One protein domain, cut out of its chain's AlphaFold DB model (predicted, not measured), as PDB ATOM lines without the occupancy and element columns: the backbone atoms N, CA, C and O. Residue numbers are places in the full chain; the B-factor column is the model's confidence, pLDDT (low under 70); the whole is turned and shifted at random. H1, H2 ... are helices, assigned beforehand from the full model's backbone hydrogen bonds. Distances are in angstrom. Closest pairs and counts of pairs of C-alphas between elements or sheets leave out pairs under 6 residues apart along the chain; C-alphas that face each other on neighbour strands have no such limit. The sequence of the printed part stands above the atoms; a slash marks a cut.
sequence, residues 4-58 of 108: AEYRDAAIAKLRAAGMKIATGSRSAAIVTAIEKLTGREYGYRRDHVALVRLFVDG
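What this domain is: This is residues 4 to 58 of the 108 residues of an uncharacterized protein of Alcaligenaceae bacterium (UniProt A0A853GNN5). Three helices, each packed on the other two, have their centres in a triangle: H1 and H2 run side by side the same way, and H3 is set steeply to both. The link of residues 39 to 47 loops out from H2 before returning to H3. The printed part has 55 residues, with H1, H2 and H3 in chain order, no named strand, and the class all helix. It is compact and rounded, with a radius of gyration of the C-alphas of 9.9 A and spans of 25 by 23 by 20 A.

Where its parts are: H1, the longest helix, covers residues 4 to 16 over 18.6 A, from C-alpha 4 at (30.542, 14.640, 19.259). H2 covers residues 27 to 38 over 16.2 A. H3 covers residues 48 to 57 over 14.3 A, ending with C-alpha 57 at (24.327, 14.660, 6.117).

How they stand to each other: H1 touches H2, the closest C-alphas being those of Arg 7 and Ser 27 at 7.0 A. Their shallow tilt is 32 degrees, only just short of steep. H1 touches H3 at a steep tilt of 61 degrees, Ala 10 and Val 56 having the closest C-alphas at 5.8 A. H2 touches H3 at a steep 50 degrees, with the C-alphas of Ser 27 and His 48 closest at 5.9 A. Helix packing is mostly crossed, only just, with 1 of 3 pairs at a shallow tilt. In H1, H2 and H3 every O i to N i+4 pair is within hydrogen-bond range.

The domain as a whole: The C-alphas farthest apart, Ala 16 and Arg 45, are 27.6 A apart. The printed part has no cut, and both links are short. Mean pLDDT of the printed part is 85.5; residues 44 to 46 are under 70.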
ATOM      1  N   ALA A   4      30.733  13.351  18.598       87.50
ATOM      2  CA  ALA A   4      30.542  14.640  19.259       87.50
ATOM      3  C   ALA A   4      30.210  15.738  18.238       87.50
ATOM      4  O   ALA A   4      29.164  16.368  18.359       87.50
ATOM      5  N   GLU A   5      31.003  15.846  17.170       89.56
ATOM      6  CA  GLU A   5      30.785  16.820  16.093       89.56
ATOM      7  C   GLU A   5      29.409  16.676  15.428       89.56
ATOM      8  O   GLU A   5      28.749  17.675  15.153       89.56
ATOM      9  N   TYR A   6      28.930  15.445  15.205       89.81
ATOM     10  CA  TYR A   6      27.589  15.224  14.646       89.81
ATOM     11  C   TYR A   6      26.469  15.716  15.567       89.81
ATOM     12  O   TYR A   6      25.462  16.230  15.082       89.81
ATOM     13  N   ARG A   7      26.623  15.573  16.890       91.00
ATOM     14  CA  ARG A   7      25.628  16.085  17.842       91.00
ATOM     15  C   ARG A   7      25.602  17.605  17.831       91.00
ATOM     16  O   ARG A   7      24.520  18.174  17.725       91.00
ATOM     17  N   ASP A   8      26.765  18.242  17.867       90.88
ATOM     18  CA  ASP A   8      26.860  19.702  17.868       90.88
ATOM     19  C   ASP A   8      26.299  20.294  16.568       90.88
ATOM     20  O   ASP A   8      25.501  21.236  16.601       90.88
ATOM     21  N   ALA A   9      26.608  19.674  15.425       90.31
ATOM     22  CA  ALA A   9      26.049  20.051  14.129       90.31
ATOM     23  C   ALA A   9      24.521  19.875  14.072       90.31
ATOM     24  O   ALA A   9      23.810  20.750  13.571       90.31
ATOM     25  N   ALA A  10      23.989  18.777  14.617       90.44
ATOM     26  CA  ALA A  10      22.547  18.555  14.682       90.44
ATOM     27  C   ALA A  10      21.847  19.583  15.581       90.44
ATOM     28  O   ALA A  10      20.801  20.110  15.209       90.44
ATOM     29  N   ILE A  11      22.438  19.920  16.731       92.12
ATOM     30  CA  ILE A  11      21.920  20.956  17.633       92.12
ATOM     31  C   ILE A  11      21.899  22.317  16.930       92.12
ATOM     32  O   ILE A  11      20.895  23.024  17.015       92.12
ATOM     33  N   ALA A  12      22.963  22.675  16.208       91.25
ATOM     34  CA  ALA A  12      23.019  23.917  15.442       91.25
ATOM     35  C   ALA A  12      21.911  23.982  14.375       91.25
ATOM     36  O   ALA A  12      21.190  24.978  14.304       91.25
ATOM     37  N   LYS A  13      21.705  22.898  13.611       91.88
ATOM     38  CA  LYS A  13      20.614  22.797  12.625       91.88
ATOM     39  C   LYS A  13      19.228  22.915  13.264       91.88
ATOM     40  O   LYS A  13      18.376  23.633  12.752       91.88
ATOM     41  N   LEU A  14      19.004  22.246  14.394       91.44
ATOM     42  CA  LEU A  14      17.727  22.305  15.111       91.44
ATOM     43  C   LEU A  14      17.450  23.714  15.655       91.44
ATOM     44  O   LEU A  14      16.326  24.197  15.540       91.44
ATOM     45  N   ARG A  15      18.469  24.409  16.173       92.12
ATOM     46  CA  ARG A  15      18.345  25.810  16.610       92.12
ATOM     47  C   ARG A  15      18.057  26.759  15.453       92.12
ATOM     48  O   ARG A  15      17.212  27.634  15.606       92.12
ATOM     49  N   ALA A  16      18.707  26.565  14.305       89.31
ATOM     50  CA  ALA A  16      18.417  27.333  13.094       89.31
ATOM     51  C   ALA A  16      16.964  27.137  12.620       89.31
ATOM     52  O   ALA A  16      16.349  28.071  12.120       89.31
ATOM     53  N   ALA A  17      16.392  25.952  12.854       87.81
ATOM     54  CA  ALA A  17      14.984  25.652  12.604       87.81
ATOM     55  C   ALA A  17      14.020  26.137  13.714       87.81
ATOM     56  O   ALA A  17      12.830  25.840  13.665       87.81
ATOM     57  N   GLY A  18      14.512  26.859  14.729       88.94
ATOM     58  CA  GLY A  18      13.703  27.428  15.815       88.94
ATOM     59  C   GLY A  18      13.512  26.524  17.040       88.94
ATOM     60  O   GLY A  18      12.817  26.906  17.983       88.94
ATOM     61  N   MET A  19      14.141  25.346  17.084       88.50
ATOM     62  CA  MET A  19      14.019  24.419  18.214       88.50
ATOM     63  C   MET A  19      14.982  24.785  19.352       88.50
ATOM     64  O   MET A  19      16.192  24.921  19.164       88.50
ATOM     65  N   LYS A  20      14.461  24.881  20.580       89.00
ATOM     66  CA  LYS A  20      15.265  25.150  21.785       89.00
ATOM     67  C   LYS A  20      15.859  23.852  22.341       89.00
ATOM     68  O   LYS A  20      15.185  23.115  23.055       89.00
ATOM     69  N   ILE A  21      17.129  23.588  22.030       89.56
ATOM     70  CA  ILE A  21      17.903  22.449  22.557       89.56
ATOM     71  C   ILE A  21      19.175  22.928  23.259       89.56
ATOM     72  O   ILE A  21      19.849  23.849  22.789       89.56
ATOM     73  N   ALA A  22      19.521  22.284  24.377       88.12
ATOM     74  CA  ALA A  22      20.749  22.541  25.122       88.12
ATOM     75  C   ALA A  22      21.981  21.945  24.416       88.12
ATOM     76  O   ALA A  22      21.915  20.881  23.810       88.12
ATOM     77  N   THR A  23      23.130  22.615  24.533       83.56
ATOM     78  CA  THR A  23      24.374  22.256  23.820       83.56
ATOM     79  C   THR A  23      24.938  20.883  24.236       83.56
ATOM     80  O   THR A  23      25.705  20.291  23.499       83.56
ATOM     81  N   GLY A  24      24.520  20.336  25.386       83.62
ATOM     82  CA  GLY A  24      24.945  19.021  25.893       83.62
ATOM     83  C   GLY A  24      23.878  17.924  25.818       83.62
ATOM     84  O   GLY A  24      23.985  16.913  26.516       83.62
ATOM     85  N   SER A  25      22.807  18.122  25.048       86.00
ATOM     86  CA  SER A  25      21.704  17.161  24.992       86.00
ATOM     87  C   SER A  25      22.155  15.777  24.504       86.00
ATOM     88  O   SER A  25      22.957  15.626  23.582       86.00
ATOM     89  N   ARG A  26      21.617  14.729  25.140       89.31
ATOM     90  CA  ARG A  26      21.849  13.332  24.738       89.31
ATOM     91  C   ARG A  26      21.234  13.067  23.362       89.31
ATOM     92  O   ARG A  26      20.212  13.659  23.024       89.31
ATOM     93  N   SER A  27      21.788  12.103  22.623       86.81
ATOM     94  CA  SER A  27      21.321  11.750  21.273       86.81
ATOM     95  C   SER A  27      19.826  11.410  21.226       86.81
ATOM     96  O   SER A  27      19.159  11.795  20.278       86.81
ATOM     97  N   ALA A  28      19.271  10.794  22.277       87.12
ATOM     98  CA  ALA A  28      17.832  10.525  22.375       87.12
ATOM     99  C   ALA A  28      16.979  11.809  22.331       87.12
ATOM    100  O   ALA A  28      16.015  11.882  21.580       87.12
ATOM    101  N   ALA A  29      17.367  12.853  23.071       88.50
ATOM    102  CA  ALA A  29      16.649  14.129  23.075       88.50
ATOM    103  C   ALA A  29      16.765  14.861  21.727       88.50
ATOM    104  O   ALA A  29      15.822  15.527  21.300       88.50
ATOM    105  N   ILE A  30      17.909  14.717  21.049       89.75
ATOM    106  CA  ILE A  30      18.117  15.248  19.696       89.75
ATOM    107  C   ILE A  30      17.186  14.532  18.708       89.75
ATOM    108  O   ILE A  30      16.510  15.207  17.940       89.75
ATOM    109  N   VAL A  31      17.080  13.198  18.769       89.56
ATOM    110  CA  VAL A  31      16.151  12.420  17.929       89.56
ATOM    111  C   VAL A  31      14.708  12.858  18.162       89.56
ATOM    112  O   VAL A  31      14.045  13.213  17.196       89.56
ATOM    113  N   THR A  32      14.247  12.973  19.410       88.88
ATOM    114  CA  THR A  32      12.884  13.458  19.693       88.88
ATOM    115  C   THR A  32      12.625  14.855  19.118       88.88
ATOM    116  O   THR A  32      11.521  15.163  18.671       88.88
ATOM    117  N   ALA A  33      13.626  15.736  19.108       89.38
ATOM    118  CA  ALA A  33      13.475  17.049  18.492       89.38
ATOM    119  C   ALA A  33      13.470  16.995  16.957       89.38
ATOM    120  O   ALA A  33      12.732  17.756  16.333       89.38
ATOM    121  N   ILE A  34      14.242  16.089  16.353       88.81
ATOM    122  CA  ILE A  34      14.193  15.813  14.911       88.81
ATOM    123  C   ILE A  34      12.809  15.275  14.527       88.81
ATOM    124  O   ILE A  34      12.244  15.722  13.530       88.81
ATOM    125  N   GLU A  35      12.230  14.367  15.314       89.19
ATOM    126  CA  GLU A  35      10.874  13.842  15.099       89.19
ATOM    127  C   GLU A  35       9.835  14.966  15.141       89.19
ATOM    128  O   GLU A  35       9.030  15.090  14.224       89.19
ATOM    129  N   LYS A  36       9.917  15.856  16.140       88.38
ATOM    130  CA  LYS A  36       9.043  17.038  16.234       88.38
ATOM    131  C   LYS A  36       9.181  17.982  15.042       88.38
ATOM    132  O   LYS A  36       8.181  18.519  14.585       88.38
ATOM    133  N   LEU A  37      10.403  18.195  14.551       88.12
ATOM    134  CA  LEU A  37      10.649  19.083  13.414       88.12
ATOM    135  C   LEU A  37      10.177  18.470  12.087       88.12
ATOM    136  O   LEU A  37       9.685  19.181  11.219       88.12
ATOM    137  N   THR A  38      10.354  17.159  11.910       84.25
ATOM    138  CA  THR A  38      10.094  16.470  10.632       84.25
ATOM    139  C   THR A  38       8.723  15.803  10.550       84.25
ATOM    140  O   THR A  38       8.315  15.409   9.459       84.25
ATOM    141  N   GLY A  39       8.026  15.638  11.677       83.75
ATOM    142  CA  GLY A  39       6.766  14.895  11.773       83.75
ATOM    143  C   GLY A  39       6.907  13.394  11.492       83.75
ATOM    144  O   GLY A  39       5.907  12.715  11.277       83.75
ATOM    145  N   ARG A  40       8.138  12.868  11.439       82.31
ATOM    146  CA  ARG A  40       8.420  11.449  11.195       82.31
ATOM    147  C   ARG A  40       8.790  10.776  12.501       82.31
ATOM    148  O   ARG A  40       9.739  11.206  13.142       82.31
ATOM    149  N   GLU A  41       8.095   9.699  12.843       82.06
ATOM    150  CA  GLU A  41       8.458   8.860  13.983       82.06
ATOM    151  C   GLU A  41       9.563   7.879  13.581       82.06
ATOM    152  O   GLU A  41       9.404   7.040  12.687       82.06
ATOM    153  N   TYR A  42      10.708   7.976  14.248       72.81
ATOM    154  CA  TYR A  42      11.808   7.040  14.102       72.81
ATOM    155  C   TYR A  42      11.751   6.086  15.293       72.81
ATOM    156  O   TYR A  42      12.417   6.284  16.299       72.81
ATOM    157  N   GLY A  43      10.923   5.043  15.176       70.38
ATOM    158  CA  GLY A  43      10.625   4.126  16.282       70.38
ATOM    159  C   GLY A  43      11.844   3.649  17.094       70.38
ATOM    160  O   GLY A  43      12.944   3.479  16.566       70.38
ATOM    161  N   TYR A  44      11.599   3.350  18.377       60.09
ATOM    162  CA  TYR A  44      12.560   3.106  19.473       60.09
ATOM    163  C   TYR A  44      13.754   2.158  19.225       60.09
ATOM    164  O   TYR A  44      14.660   2.105  20.052       60.09
ATOM    165  N   ARG A  45      13.778   1.375  18.139       59.81
ATOM    166  CA  ARG A  45      14.833   0.377  17.865       59.81
ATOM    167  C   ARG A  45      15.935   0.855  16.916       59.81
ATOM    168  O   ARG A  45      16.845   0.081  16.629       59.81
ATOM    169  N   ARG A  46      15.860   2.078  16.387       67.75
ATOM    170  CA  ARG A  46      16.912   2.605  15.504       67.75
ATOM    171  C   ARG A  46      18.037   3.238  16.312       67.75
ATOM    172  O   ARG A  46      17.795   3.955  17.276       67.75
ATOM    173  N   ASP A  47      19.271   2.987  15.885       84.31
ATOM    174  CA  ASP A  47      20.455   3.611  16.468       84.31
ATOM    175  C   ASP A  47      20.348   5.143  16.364       84.31
ATOM    176  O   ASP A  47      20.362   5.719  15.270       84.31
ATOM    177  N   HIS A  48      20.232   5.807  17.516       84.94
ATOM    178  CA  HIS A  48      20.113   7.261  17.600       84.94
ATOM    179  C   HIS A  48      21.297   7.976  16.943       84.94
ATOM    180  O   HIS A  48      21.124   9.060  16.390       84.94
ATOM    181  N   VAL A  49      22.494   7.382  16.969       85.94
ATOM    182  CA  VAL A  49      23.682   7.969  16.338       85.94
ATOM    183  C   VAL A  49      23.517   8.016  14.823       85.94
ATOM    184  O   VAL A  49      23.806   9.039  14.199       85.94
ATOM    185  N   ALA A  50      23.014   6.934  14.230       85.56
ATOM    186  CA  ALA A  50      22.765   6.854  12.798       85.56
ATOM    187  C   ALA A  50      21.693   7.859  12.344       85.56
ATOM    188  O   ALA A  50      21.844   8.481  11.295       85.56
ATOM    189  N   LEU A  51      20.647   8.074  13.151       85.56
ATOM    190  CA  LEU A  51      19.599   9.059  12.859       85.56
ATOM    191  C   LEU A  51      20.120  10.498  12.895       85.56
ATOM    192  O   LEU A  51      19.814  11.286  12.003       85.56
ATOM    193  N   VAL A  52      20.939  10.834  13.896       87.12
ATOM    194  CA  VAL A  52      21.576  12.155  13.992       87.12
ATOM    195  C   VAL A  52      22.483  12.402  12.783       87.12
ATOM    196  O   VAL A  52      22.416  13.475  12.188       87.12
ATOM    197  N   ARG A  53      23.270  11.401  12.363       87.88
ATOM    198  CA  ARG A  53      24.095  11.484  11.144       87.88
ATOM    199  C   ARG A  53      23.250  11.716   9.896       87.88
ATOM    200  O   ARG A  53      23.502  12.668   9.174       87.88
ATOM    201  N   LEU A  54      22.196  10.922   9.697       85.94
ATOM    202  CA  LEU A  54      21.285  11.060   8.555       85.94
ATOM    203  C   LEU A  54      20.654  12.458   8.476       85.94
ATOM    204  O   LEU A  54      20.472  13.005   7.394       85.94
ATOM    205  N   PHE A  55      20.319  13.050   9.622       85.06
ATOM    206  CA  PHE A  55      19.763  14.400   9.678       85.06
ATOM    207  C   PHE A  55      20.797  15.486   9.331       85.06
ATOM    208  O   PHE A  55      20.468  16.495   8.702       85.06
ATOM    209  N   VAL A  56      22.058  15.294   9.727       86.38
ATOM    210  CA  VAL A  56      23.147  16.231   9.421       86.38
ATOM    211  C   VAL A  56      23.601  16.104   7.969       86.38
ATOM    212  O   VAL A  56      23.711  17.127   7.299       86.38
ATOM    213  N   ASP A  57      23.797  14.893   7.466       84.25
ATOM    214  CA  ASP A  57      24.327  14.660   6.117       84.25
ATOM    215  C   ASP A  57      23.234  14.734   5.036       84.25
ATOM    216  O   ASP A  57      23.528  14.931   3.860       84.25
ATOM    217  N   GLY A  58      21.962  14.640   5.437       71.19
ATOM    218  CA  GLY A  58      20.830  14.508   4.526       71.19
ATOM    219  C   GLY A  58      20.633  13.058   4.072       71.19
ATOM    220  O   GLY A  58      21.477  12.192   4.323       71.19
TER     221      GLY A  58